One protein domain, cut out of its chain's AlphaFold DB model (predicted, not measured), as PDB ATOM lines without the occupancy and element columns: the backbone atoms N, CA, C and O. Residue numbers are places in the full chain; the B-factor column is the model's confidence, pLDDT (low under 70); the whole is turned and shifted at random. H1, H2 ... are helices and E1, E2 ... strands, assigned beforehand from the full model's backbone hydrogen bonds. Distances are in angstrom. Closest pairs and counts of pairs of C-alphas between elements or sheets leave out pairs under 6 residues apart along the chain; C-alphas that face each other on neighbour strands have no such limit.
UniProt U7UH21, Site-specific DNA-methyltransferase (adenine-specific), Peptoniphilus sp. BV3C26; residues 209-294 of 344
ATOM      1  N   LYS A 209     -29.477   0.335  -7.111       91.38
ATOM      2  CA  LYS A 209     -28.123  -0.130  -6.781       91.38
ATOM      3  C   LYS A 209     -27.418  -0.678  -8.013       91.38
ATOM      4  O   LYS A 209     -26.242  -0.374  -8.197       91.38
ATOM      5  N   ASP A 210     -28.126  -1.402  -8.878       91.75
ATOM      6  CA  ASP A 210     -27.564  -1.895 -10.140       91.75
ATOM      7  C   ASP A 210     -27.203  -0.736 -11.074       91.75
ATOM      8  O   ASP A 210     -26.112  -0.703 -11.640       91.75
ATOM      9  N   ILE A 211     -28.066   0.283 -11.157       93.50
ATOM     10  CA  ILE A 211     -27.767   1.504 -11.918       93.50
ATOM     11  C   ILE A 211     -26.511   2.195 -11.365       93.50
ATOM     12  O   ILE A 211     -25.627   2.581 -12.129       93.50
ATOM     13  N   VAL A 212     -26.402   2.351 -10.042       94.12
ATOM     14  CA  VAL A 212     -25.231   2.984  -9.408       94.12
ATOM     15  C   VAL A 212     -23.963   2.156  -9.630       94.12
ATOM     16  O   VAL A 212     -22.900   2.729  -9.884       94.12
ATOM     17  N   LYS A 213     -24.064   0.824  -9.592       93.25
ATOM     18  CA  LYS A 213     -22.959  -0.093  -9.885       93.25
ATOM     19  C   LYS A 213     -22.438   0.090 -11.311       93.25
ATOM     20  O   LYS A 213     -21.228   0.233 -11.486       93.25
ATOM     21  N   ASP A 214     -23.328   0.172 -12.299       94.44
ATOM     22  CA  ASP A 214     -22.956   0.432 -13.694       94.44
ATOM     23  C   ASP A 214     -22.277   1.799 -13.843       94.44
ATOM     24  O   ASP A 214     -21.223   1.917 -14.470       94.44
ATOM     25  N   ILE A 215     -22.832   2.848 -13.221       94.12
ATOM     26  CA  ILE A 215     -22.216   4.182 -13.260       94.12
ATOM     27  C   ILE A 215     -20.806   4.138 -12.663       94.12
ATOM     28  O   ILE A 215     -19.879   4.706 -13.241       94.12
ATOM     29  N   ASN A 216     -20.620   3.451 -11.535       94.31
ATOM     30  CA  ASN A 216     -19.312   3.294 -10.906       94.31
ATOM     31  C   ASN A 216     -18.327   2.532 -11.794       94.31
ATOM     32  O   ASN A 216     -17.171   2.941 -11.873       94.31
ATOM     33  N   LEU A 217     -18.771   1.492 -12.503       93.38
ATOM     34  CA  LEU A 217     -17.943   0.793 -13.483       93.38
ATOM     35  C   LEU A 217     -17.419   1.774 -14.542       93.38
ATOM     36  O   LEU A 217     -16.209   1.890 -14.736       93.38
ATOM     37  N   TYR A 218     -18.297   2.561 -15.168       94.00
ATOM     38  CA  TYR A 218     -17.876   3.527 -16.187       94.00
ATOM     39  C   TYR A 218     -17.045   4.684 -15.620       94.00
ATOM     40  O   TYR A 218     -16.098   5.133 -16.269       94.00
ATOM     41  N   ARG A 219     -17.333   5.152 -14.399       93.00
ATOM     42  CA  ARG A 219     -16.495   6.150 -13.711       93.00
ATOM     43  C   ARG A 219     -15.105   5.597 -13.423       93.00
ATOM     44  O   ARG A 219     -14.131   6.300 -13.667       93.00
ATOM     45  N   ARG A 220     -14.988   4.336 -13.007       94.19
ATOM     46  CA  ARG A 220     -13.708   3.643 -12.824       94.19
ATOM     47  C   ARG A 220     -12.934   3.539 -14.143       94.19
ATOM     48  O   ARG A 220     -11.779   3.950 -14.203       94.19
ATOM     49  N   HIS A 221     -13.593   3.113 -15.222       92.31
ATOM     50  CA  HIS A 221     -12.998   3.073 -16.566       92.31
ATOM     51  C   HIS A 221     -12.547   4.444 -17.076       92.31
ATOM     52  O   HIS A 221     -11.550   4.531 -17.785       92.31
ATOM     53  N   LYS A 222     -13.260   5.515 -16.726       92.19
ATOM     54  CA  LYS A 222     -12.854   6.882 -17.057       92.19
ATOM     55  C   LYS A 222     -11.672   7.333 -16.195       92.19
ATOM     56  O   LYS A 222     -10.713   7.892 -16.711       92.19
ATOM     57  N   ASN A 223     -11.732   7.068 -14.893       93.75
ATOM     58  CA  ASN A 223     -10.736   7.505 -13.924       93.75
ATOM     59  C   ASN A 223      -9.408   6.766 -14.051       93.75
ATOM     60  O   ASN A 223      -8.398   7.363 -13.699       93.75
ATOM     61  N   LYS A 224      -9.382   5.524 -14.557       95.12
ATOM     62  CA  LYS A 224      -8.137   4.748 -14.694       95.12
ATOM     63  C   LYS A 224      -7.093   5.443 -15.566       95.12
ATOM     64  O   LYS A 224      -5.904   5.261 -15.334       95.12
ATOM     65  N   LEU A 225      -7.520   6.259 -16.533       95.69
ATOM     66  CA  LEU A 225      -6.640   7.109 -17.327       95.69
ATOM     67  C   LEU A 225      -6.792   8.563 -16.884       95.69
ATOM     68  O   LEU A 225      -7.698   9.268 -17.328       95.69
ATOM     69  N   LYS A 226      -5.881   9.025 -16.031       95.50
ATOM     70  CA  LYS A 226      -5.908  10.398 -15.530       95.50
ATOM     71  C   LYS A 226      -4.960  11.291 -16.309       95.50
ATOM     72  O   LYS A 226      -3.758  11.050 -16.315       95.50
ATOM     73  N   LEU A 227      -5.479  12.363 -16.897       95.00
ATOM     74  CA  LEU A 227      -4.662  13.423 -17.484       95.00
ATOM     75  C   LEU A 227      -4.313  14.465 -16.419       95.00
ATOM     76  O   LEU A 227      -5.205  15.115 -15.870       95.00
ATOM     77  N   VAL A 228      -3.022  14.675 -16.173       95.75
ATOM     78  CA  VAL A 228      -2.523  15.802 -15.379       95.75
ATOM     79  C   VAL A 228      -1.773  16.752 -16.304       95.75
ATOM     80  O   VAL A 228      -0.813  16.371 -16.971       95.75
ATOM     81  N   ILE A 229      -2.229  18.001 -16.381       96.12
ATOM     82  CA  ILE A 229      -1.729  18.950 -17.380       96.12
ATOM     83  C   ILE A 229      -1.609  20.369 -16.829       96.12
ATOM     84  O   ILE A 229      -2.469  20.855 -16.088       96.12
ATOM     85  N   ASN A 230      -0.524  21.052 -17.200       95.38
ATOM     86  CA  ASN A 230      -0.324  22.459 -16.880       95.38
ATOM     87  C   ASN A 230      -1.455  23.319 -17.462       95.38
ATOM     88  O   ASN A 230      -1.812  23.176 -18.630       95.38
ATOM     89  N   GLU A 231      -1.985  24.264 -16.684       91.25
ATOM     90  CA  GLU A 231      -3.135  25.066 -17.119       91.25
ATOM     91  C   GLU A 231      -2.870  25.888 -18.394       91.25
ATOM     92  O   GLU A 231      -3.737  25.981 -19.270       91.25
ATOM     93  N   THR A 232      -1.679  26.470 -18.534       92.19
ATOM     94  CA  THR A 232      -1.311  27.255 -19.720       92.19
ATOM     95  C   THR A 232      -1.195  26.359 -20.948       92.19
ATOM     96  O   THR A 232      -1.713  26.706 -22.010       92.19
ATOM     97  N   LEU A 233      -0.567  25.190 -20.801       92.06
ATOM     98  CA  LEU A 233      -0.461  24.205 -21.875       92.06
ATOM     99  C   LEU A 233      -1.842  23.681 -22.287       92.06
ATOM    100  O   LEU A 233      -2.159  23.642 -23.472       92.06
ATOM    101  N   ALA A 234      -2.705  23.381 -21.318       92.31
ATOM    102  CA  ALA A 234      -4.058  22.911 -21.574       92.31
ATOM    103  C   ALA A 234      -4.879  23.924 -22.389       92.31
ATOM    104  O   ALA A 234      -5.574  23.556 -23.336       92.31
ATOM    105  N   LYS A 235      -4.760  25.223 -22.074       91.44
ATOM    106  CA  LYS A 235      -5.408  26.297 -22.845       91.44
ATOM    107  C   LYS A 235      -4.877  26.390 -24.278       91.44
ATOM    108  O   LYS A 235      -5.677  26.665 -25.171       91.44
ATOM    109  N   LYS A 236      -3.572  26.173 -24.491       91.94
ATOM    110  CA  LYS A 236      -2.947  26.153 -25.827       91.94
ATOM    111  C   LYS A 236      -3.420  24.961 -26.664       91.94
ATOM    112  O   LYS A 236      -3.715  25.143 -27.835       91.94
ATOM    113  N   LEU A 237      -3.574  23.788 -26.048       92.12
ATOM    114  CA  LEU A 237      -4.055  22.561 -26.700       92.12
ATOM    115  C   LEU A 237      -5.586  22.505 -26.883       92.12
ATOM    116  O   LEU A 237      -6.127  21.471 -27.254       92.12
ATOM    117  N   GLY A 238      -6.310  23.596 -26.610       92.06
ATOM    118  CA  GLY A 238      -7.753  23.673 -26.858       92.06
ATOM    119  C   GLY A 238      -8.649  23.112 -25.747       92.06
ATOM    120  O   GLY A 238      -9.869  23.117 -25.890       92.06
ATOM    121  N   PHE A 239      -8.112  22.734 -24.582       91.50
ATOM    122  CA  PHE A 239      -8.898  22.172 -23.468       91.50
ATOM    123  C   PHE A 239      -9.733  23.201 -22.680       91.50
ATOM    124  O   PHE A 239     -10.194  22.914 -21.574       91.50
ATOM    125  N   LYS A 240      -9.973  24.407 -23.211       89.81
ATOM    126  CA  LYS A 240     -10.715  25.473 -22.504       89.81
ATOM    127  C   LYS A 240     -12.111  25.018 -22.058       89.81
ATOM    128  O   LYS A 240     -12.488  25.250 -20.909       89.81
ATOM    129  N   ASN A 241     -12.847  24.342 -22.943       88.50
ATOM    130  CA  ASN A 241     -14.187  23.835 -22.636       88.50
ATOM    131  C   ASN A 241     -14.133  22.715 -21.595       88.50
ATOM    132  O   ASN A 241     -14.886  22.757 -20.626       88.50
ATOM    133  N   LEU A 242     -13.197  21.773 -21.740       86.56
ATOM    134  CA  LEU A 242     -12.995  20.690 -20.776       86.56
ATOM    135  C   LEU A 242     -12.715  21.235 -19.369       86.56
ATOM    136  O   LEU A 242     -13.354  20.812 -18.414       86.56
ATOM    137  N   ILE A 243     -11.826  22.225 -19.242       88.56
ATOM    138  CA  ILE A 243     -11.508  22.865 -17.957       88.56
ATOM    139  C   ILE A 243     -12.756  23.490 -17.327       88.56
ATOM    140  O   ILE A 243     -12.983  23.333 -16.127       88.56
ATOM    141  N   LYS A 244     -13.560  24.206 -18.124       88.31
ATOM    142  CA  LYS A 244     -14.804  24.829 -17.653       88.31
ATOM    143  C   LYS A 244     -15.800  23.770 -17.176       88.31
ATOM    144  O   LYS A 244     -16.332  23.895 -16.077       88.31
ATOM    145  N   HIS A 245     -16.019  22.723 -17.969       85.19
ATOM    146  CA  HIS A 245     -16.916  21.626 -17.608       85.19
ATOM    147  C   HIS A 245     -16.450  20.893 -16.350       85.19
ATOM    148  O   HIS A 245     -17.254  20.701 -15.446       85.19
ATOM    149  N   TYR A 246     -15.161  20.568 -16.251       83.94
ATOM    150  CA  TYR A 246     -14.597  19.870 -15.099       83.94
ATOM    151  C   TYR A 246     -14.727  20.681 -13.800       83.94
ATOM    152  O   TYR A 246     -15.105  20.139 -12.763       83.94
ATOM    153  N   LYS A 247     -14.473  22.000 -13.844       83.06
ATOM    154  CA  LYS A 247     -14.675  22.881 -12.680       83.06
ATOM    155  C   LYS A 247     -16.145  22.930 -12.250       83.06
ATOM    156  O   LYS A 247     -16.416  22.802 -11.063       83.06
ATOM    157  N   ASN A 248     -17.072  23.046 -13.202       82.62
ATOM    158  CA  ASN A 248     -18.509  23.082 -12.915       82.62
ATOM    159  C   ASN A 248     -19.050  21.733 -12.409       82.62
ATOM    160  O   ASN A 248     -19.965  21.705 -11.593       82.62
ATOM    161  N   GLN A 249     -18.501  20.611 -12.889       79.81
ATOM    162  CA  GLN A 249     -18.931  19.273 -12.477       79.81
ATOM    163  C   GLN A 249     -18.604  18.970 -11.016       79.81
ATOM    164  O   GLN A 249     -19.410  18.314 -10.365       79.81
ATOM    165  N   LYS A 250     -17.488  19.478 -10.472       76.00
ATOM    166  CA  LYS A 250     -17.085  19.184  -9.085       76.00
ATOM    167  C   LYS A 250     -18.155  19.528  -8.048       76.00
ATOM    168  O   LYS A 250     -18.410  18.714  -7.169       76.00
ATOM    169  N   GLU A 251     -18.790  20.691  -8.157       72.00
ATOM    170  CA  GLU A 251     -19.839  21.108  -7.212       72.00
ATOM    171  C   GLU A 251     -21.115  20.268  -7.365       72.00
ATOM    172  O   GLU A 251     -21.739  19.873  -6.378       72.00
ATOM    173  N   ILE A 252     -21.482  19.944  -8.608       72.62
ATOM    174  CA  ILE A 252     -22.666  19.135  -8.924       72.62
ATOM    175  C   ILE A 252     -22.483  17.696  -8.424       72.62
ATOM    176  O   ILE A 252     -23.409  17.115  -7.851       72.62
ATOM    177  N   ASP A 253     -21.288  17.131  -8.604       80.38
ATOM    178  CA  ASP A 253     -20.978  15.760  -8.213       80.38
ATOM    179  C   ASP A 253     -21.063  15.559  -6.697       80.38
ATOM    180  O   ASP A 253     -21.542  14.521  -6.256       80.38
ATOM    181  N   GLU A 254     -20.675  16.533  -5.872       83.75
ATOM    182  CA  GLU A 254     -20.751  16.380  -4.412       83.75
ATOM    183  C   GLU A 254     -22.190  16.271  -3.903       83.75
ATOM    184  O   GLU A 254     -22.502  15.417  -3.065       83.75
ATOM    185  N   VAL A 255     -23.087  17.094  -4.451       85.81
ATOM    186  CA  VAL A 255     -24.519  17.036  -4.137       85.81
ATOM    187  C   VAL A 255     -25.120  15.726  -4.640       85.81
ATOM    188  O   VAL A 255     -25.857  15.061  -3.906       85.81
ATOM    189  N   LEU A 256     -24.774  15.325  -5.866       87.19
ATOM    190  CA  LEU A 256     -25.253  14.085  -6.466       87.19
ATOM    191  C   LEU A 256     -24.820  12.863  -5.651       87.19
ATOM    192  O   LEU A 256     -25.667  12.050  -5.295       87.19
ATOM    193  N   ILE A 257     -23.538  12.758  -5.290       90.00
ATOM    194  CA  ILE A 257     -22.993  11.646  -4.498       90.00
ATOM    195  C   ILE A 257     -23.712  11.542  -3.152       90.00
ATOM    196  O   ILE A 257     -24.136  10.455  -2.755       90.00
ATOM    197  N   LYS A 258     -23.920  12.675  -2.468       89.69
ATOM    198  CA  LYS A 258     -24.640  12.710  -1.188       89.69
ATOM    199  C   LYS A 258     -26.081  12.219  -1.331       89.69
ATOM    200  O   LYS A 258     -26.556  11.473  -0.476       89.69
ATOM    201  N   ASN A 259     -26.777  12.632  -2.387       91.12
ATOM    202  CA  ASN A 259     -28.166  12.240  -2.623       91.12
ATOM    203  C   ASN A 259     -28.276  10.768  -3.040       91.12
ATOM    204  O   ASN A 259     -29.112  10.048  -2.503       91.12
ATOM    205  N   VAL A 260     -27.391  10.293  -3.919       91.50
ATOM    206  CA  VAL A 260     -27.355   8.890  -4.354       91.50
ATOM    207  C   VAL A 260     -27.062   7.962  -3.181       91.50
ATOM    208  O   VAL A 260     -27.765   6.965  -3.029       91.50
ATOM    209  N   LYS A 261     -26.117   8.306  -2.297       91.56
ATOM    210  CA  LYS A 261     -25.847   7.517  -1.086       91.56
ATOM    211  C   LYS A 261     -27.073   7.423  -0.178       91.56
ATOM    212  O   LYS A 261     -27.392   6.345   0.309       91.56
ATOM    213  N   LYS A 262     -27.789   8.535   0.020       90.69
ATOM    214  CA  LYS A 262     -29.016   8.565   0.834       90.69
ATOM    215  C   LYS A 262     -30.145   7.713   0.251       90.69
ATOM    216  O   LYS A 262     -30.891   7.123   1.018       90.69
ATOM    217  N   ILE A 263     -30.282   7.684  -1.077       89.12
ATOM    218  CA  ILE A 263     -31.387   7.001  -1.767       89.12
ATOM    219  C   ILE A 263     -31.082   5.512  -1.978       89.12
ATOM    220  O   ILE A 263     -31.941   4.668  -1.758       89.12
ATOM    221  N   SER A 264     -29.865   5.185  -2.412       87.69
ATOM    222  CA  SER A 264     -29.480   3.827  -2.829       87.69
ATOM    223  C   SER A 264     -28.712   3.036  -1.766       87.69
ATOM    224  O   SER A 264     -28.528   1.828  -1.909       87.69
ATOM    225  N   GLY A 265     -28.189   3.709  -0.734       88.75
ATOM    226  CA  GLY A 265     -27.241   3.130   0.222       88.75
ATOM    227  C   GLY A 265     -25.852   2.833  -0.360       88.75
ATOM    228  O   GLY A 265     -25.000   2.322   0.358       88.75
ATOM    229  N   THR A 266     -25.609   3.147  -1.638       89.31
ATOM    230  CA  THR A 266     -24.363   2.835  -2.351       89.31
ATOM    231  C   THR A 266     -23.547   4.104  -2.591       89.31
ATOM    232  O   THR A 266     -24.096   5.159  -2.918       89.31
ATOM    233  N   ASP A 267     -22.227   4.011  -2.434       90.12
ATOM    234  CA  ASP A 267     -21.313   5.120  -2.701       90.12
ATOM    235  C   ASP A 267     -21.080   5.294  -4.205       90.12
ATOM    236  O   ASP A 267     -20.660   4.372  -4.905       90.12
ATOM    237  N   LEU A 268     -21.336   6.502  -4.702       93.00
ATOM    238  CA  LEU A 268     -21.043   6.892  -6.075       93.00
ATOM    239  C   LEU A 268     -19.607   7.442  -6.153       93.00
ATOM    240  O   LEU A 268     -19.265   8.388  -5.443       93.00
ATOM    241  N   LEU A 269     -18.768   6.864  -7.016       91.69
ATOM    242  CA  LEU A 269     -17.370   7.271  -7.202       91.69
ATOM    243  C   LEU A 269     -17.277   8.710  -7.717       91.69
ATOM    244  O   LEU A 269     -18.074   9.108  -8.559       91.69
ATOM    245  N   LYS A 270     -16.290   9.489  -7.265       90.56
ATOM    246  CA  LYS A 270     -16.003  10.824  -7.823       90.56
ATOM    247  C   LYS A 270     -15.318  10.710  -9.183       90.56
ATOM    248  O   LYS A 270     -14.562   9.773  -9.421       90.56
ATOM    249  N   ASP A 271     -15.535  11.695 -10.046       89.38
ATOM    250  CA  ASP A 271     -14.749  11.846 -11.267       89.38
ATOM    251  C   ASP A 271     -13.333  12.358 -10.942       89.38
ATOM    252  O   ASP A 271     -13.162  13.438 -10.373       89.38
ATOM    253  N   ASP A 272     -12.309  11.593 -11.325       90.94
ATOM    254  CA  ASP A 272     -10.888  11.875 -11.060       90.94
ATOM    255  C   ASP A 272      -9.980  11.607 -12.280       90.94
ATOM    256  O   ASP A 272      -8.795  11.311 -12.172       90.94
ATOM    257  N   TYR A 273     -10.537  11.728 -13.481       92.31
ATOM    258  CA  TYR A 273      -9.832  11.493 -14.748       92.31
ATOM    259  C   TYR A 273      -9.029  12.705 -15.259       92.31
ATOM    260  O   TYR A 273      -8.323  12.611 -16.262       92.31
ATOM    261  N   PHE A 274      -9.137  13.868 -14.611       93.44
ATOM    262  CA  PHE A 274      -8.499  15.104 -15.066       93.44
ATOM    263  C   PHE A 274      -8.003  15.947 -13.893       93.44
ATOM    264  O   PHE A 274      -8.700  16.112 -12.896       93.44
ATOM    265  N   GLN A 275      -6.810  16.522 -14.015       92.69
ATOM    266  CA  GLN A 275      -6.232  17.401 -13.008       92.69
ATOM    267  C   GLN A 275      -5.413  18.515 -13.659       92.69
ATOM    268  O   GLN A 275      -4.576  18.284 -14.529       92.69
ATOM    269  N   LEU A 276      -5.619  19.742 -13.181       93.38
ATOM    270  CA  LEU A 276      -4.763  20.873 -13.525       93.38
ATOM    271  C   LEU A 276      -3.607  20.995 -12.533       93.38
ATOM    272  O   LEU A 276      -3.778  20.789 -11.332       93.38
ATOM    273  N   THR A 277      -2.449  21.392 -13.043       94.19
ATOM    274  CA  THR A 277      -1.224  21.637 -12.267       94.19
ATOM    275  C   THR A 277      -0.613  22.993 -12.619       94.19
ATOM    276  O   THR A 277      -0.865  23.557 -13.689       94.19
ATOM    277  N   LYS A 278       0.204  23.525 -11.704       93.12
ATOM    278  CA  LYS A 278       1.000  24.747 -11.904       93.12
ATOM    279  C   LYS A 278       2.414  24.454 -12.413       93.12
ATOM    280  O   LYS A 278       3.087  25.377 -12.868       93.12
ATOM    281  N   ASN A 279       2.851  23.195 -12.380       94.44
ATOM    282  CA  ASN A 279       4.193  22.805 -12.805       94.44
ATOM    283  C   ASN A 279       4.383  23.103 -14.293       94.44
ATOM    284  O   ASN A 279       3.541  22.734 -15.118       94.44
ATOM    285  N   LYS A 280       5.469  23.803 -14.637       90.44
ATOM    286  CA  LYS A 280       5.801  24.114 -16.033       90.44
ATOM    287  C   LYS A 280       6.052  22.810 -16.797       90.44
ATOM    288  O   LYS A 280       6.621  21.878 -16.247       90.44
ATOM    289  N   ASN A 281       5.611  22.765 -18.052       86.19
ATOM    290  CA  ASN A 281       5.799  21.641 -18.980       86.19
ATOM    291  C   ASN A 281       5.208  20.288 -18.539       86.19
ATOM    292  O   ASN A 281       5.480  19.278 -19.177       86.19
ATOM    293  N   GLN A 282       4.368  20.244 -17.500       94.44
ATOM    294  CA  GLN A 282       3.723  18.995 -17.099       94.44
ATOM    295  C   GLN A 282       2.575  18.643 -18.055       94.44
ATOM    296  O   GLN A 282       1.598  19.388 -18.179       94.44
ATOM    297  N   PHE A 283       2.706  17.489 -18.703       94.69
ATOM    298  CA  PHE A 283       1.677  16.795 -19.467       94.69
ATOM    299  C   PHE A 283       1.908  15.303 -19.243       94.69
ATOM    300  O   PHE A 283       2.882  14.746 -19.742       94.69
ATOM    301  N   GLU A 284       1.055  14.664 -18.455       94.19
ATOM    302  CA  GLU A 284       1.222  13.259 -18.087       94.19
ATOM    303  C   GLU A 284      -0.130  12.548 -18.088       94.19
ATOM    304  O   GLU A 284      -1.134  13.071 -17.597       94.19
ATOM    305  N   PHE A 285      -0.139  11.330 -18.621       94.88
ATOM    306  CA  PHE A 285      -1.220  10.383 -18.403       94.88
ATOM    307  C   PHE A 285      -0.789   9.401 -17.317       94.88
ATOM    308  O   PHE A 285       0.249   8.753 -17.433       94.88
ATOM    309  N   LYS A 286      -1.582   9.300 -16.252       93.19
ATOM    310  CA  LYS A 286      -1.358   8.384 -15.135       93.19
ATOM    311  C   LYS A 286      -2.324   7.219 -15.203       93.19
ATOM    312  O   LYS A 286      -3.518   7.421 -15.432       93.19
ATOM    313  N   ASN A 287      -1.806   6.030 -14.905       93.62
ATOM    314  CA  ASN A 287      -2.651   4.922 -14.498       93.62
ATOM    315  C   ASN A 287      -3.131   5.198 -13.068       93.62
ATOM    316  O   ASN A 287      -2.350   5.138 -12.123       93.62
ATOM    317  N   ASN A 288      -4.390   5.592 -12.934       94.00
ATOM    318  CA  ASN A 288      -4.979   6.079 -11.684       94.00
ATOM    319  C   ASN A 288      -5.971   5.066 -11.086       94.00
ATOM    320  O   ASN A 288      -6.791   5.410 -10.241       94.00
ATOM    321  N   ASP A 289      -5.879   3.810 -11.526       92.69
ATOM    322  CA  ASP A 289      -6.551   2.661 -10.930       92.69
ATOM    323  C   ASP A 289      -5.502   1.598 -10.558       92.69
ATOM    324  O   ASP A 289      -4.643   1.291 -11.384       92.69
ATOM    325  N   PRO A 290      -5.518   1.054  -9.331       89.00
ATOM    326  CA  PRO A 290      -4.500   0.105  -8.887       89.00
ATOM    327  C   PRO A 290      -4.645  -1.298  -9.496       89.00
ATOM    328  O   PRO A 290      -3.671  -2.044  -9.497       89.00
ATOM    329  N   GLU A 291      -5.826  -1.672  -9.999       91.69
ATOM    330  CA  GLU A 291      -6.082  -3.025 -10.522       91.69
ATOM    331  C   GLU A 291      -6.237  -3.035 -12.047       91.69
ATOM    332  O   GLU A 291      -5.908  -4.023 -12.700       91.69
ATOM    333  N   LEU A 292      -6.748  -1.946 -12.630       88.75
ATOM    334  CA  LEU A 292      -6.970  -1.831 -14.067       88.75
ATOM    335  C   LEU A 292      -5.870  -0.999 -14.719       88.75
ATOM    336  O   LEU A 292      -5.629   0.143 -14.331       88.75
ATOM    337  N   PHE A 293      -5.268  -1.538 -15.778       90.12
ATOM    338  CA  PHE A 293      -4.377  -0.775 -16.645       90.12
ATOM    339  C   PHE A 293      -5.157  -0.163 -17.816       90.12
ATOM    340  O   PHE A 293      -6.087  -0.769 -18.358       90.12
ATOM    341  N   SER A 294      -4.823   1.068 -18.200       92.12
ATOM    342  CA  SER A 294      -5.435   1.702 -19.371       92.12
ATOM    343  C   SER A 294      -4.923   1.072 -20.670       92.12
ATOM    344  O   SER A 294      -3.721   1.034 -20.916       92.12
TER     345      SER A 294
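What this domain is: This is residues 209 to 294 of the 344 residues of the protein "Site-specific DNA-methyltransferase (adenine-specific)" of Peptoniphilus sp. BV3C26 (UniProt U7UH21). What does the model look like? A small three-stranded sheet makes one end of an elongated body, and two helices, H1 and H3, reach from it toward the other end, where their tips come near each other. The short helix H2 packs on the sheet beside E2, and residues 265 to 273 run back from the far end of H3 to E2. What is it made of? The printed part has 86 residues, with three named helices and three named strands in the order H1 E1 H2 H3 E2 E3. The class is mixed; the sheet, in order E2 E1 E3, is mixed too, and the whole is only just loose, close to compact, with a radius of gyration of the C-alphas of 14.6 A and spans of 42 by 28 by 18 A.

Where its parts are: Where are the strands? E1 is residues 225 to 230, 16.6 A long; E2 is residues 274 to 277, and E3 is residues 283 to 287, ending at C-alpha 287 (-2.651, 4.922, -14.498). Where are the helices? H1 is residues 209 to 223, 20.3 A long, beginning at C-alpha 209 (-28.123, -0.130, -6.781). H2 is residues 231 to 236, and H3 is residues 240 to 264, 34.8 A long, with a kink of 40 degrees near residue 252.

How they stand to each other: How is the sheet joined? E1 and E3 are antiparallel at 158 degrees, with N 226 and O 286 2.9 A apart, within hydrogen-bond range. E2 and E1 are parallel at 26 degrees, with N 275 and O 227 2.8 A apart, and E1, H2, H3 and E2 form a strand-helix-strand unit, two parallel neighbour strands with helices between, whose crossover is right-handed. Which helices are on the sheet? H2 is on it at a height over the sheet of 7.9 A, with Glu 231 and Leu 276 as the closest C-alphas of H2 and E2, 5.8 A apart. H3 only grazes it with residues 242 to 246. How do H1 and H3 stand? They are close but not clearly touching, at a shallow tilt of 28 degrees, opposite ways; their closest C-alphas, of Lys 209 and Ser 264, are 5.8 A apart. How do the helix backbones read? Every O i to N i+4 pair is within hydrogen-bond range in H1 and H2, and 18 of 21 are in H3.

The domain as a whole: How large is it? The two C-alphas farthest apart, of Ile 263 and Asn 281, are 43.5 A apart. Are there cuts or long links? The printed part has no cut and no long link; the link from H3 to E2, with 9 residues, is short but not tight. Where is confidence low? No printed residue is under 70, and the mean pLDDT of the printed part is 90.6.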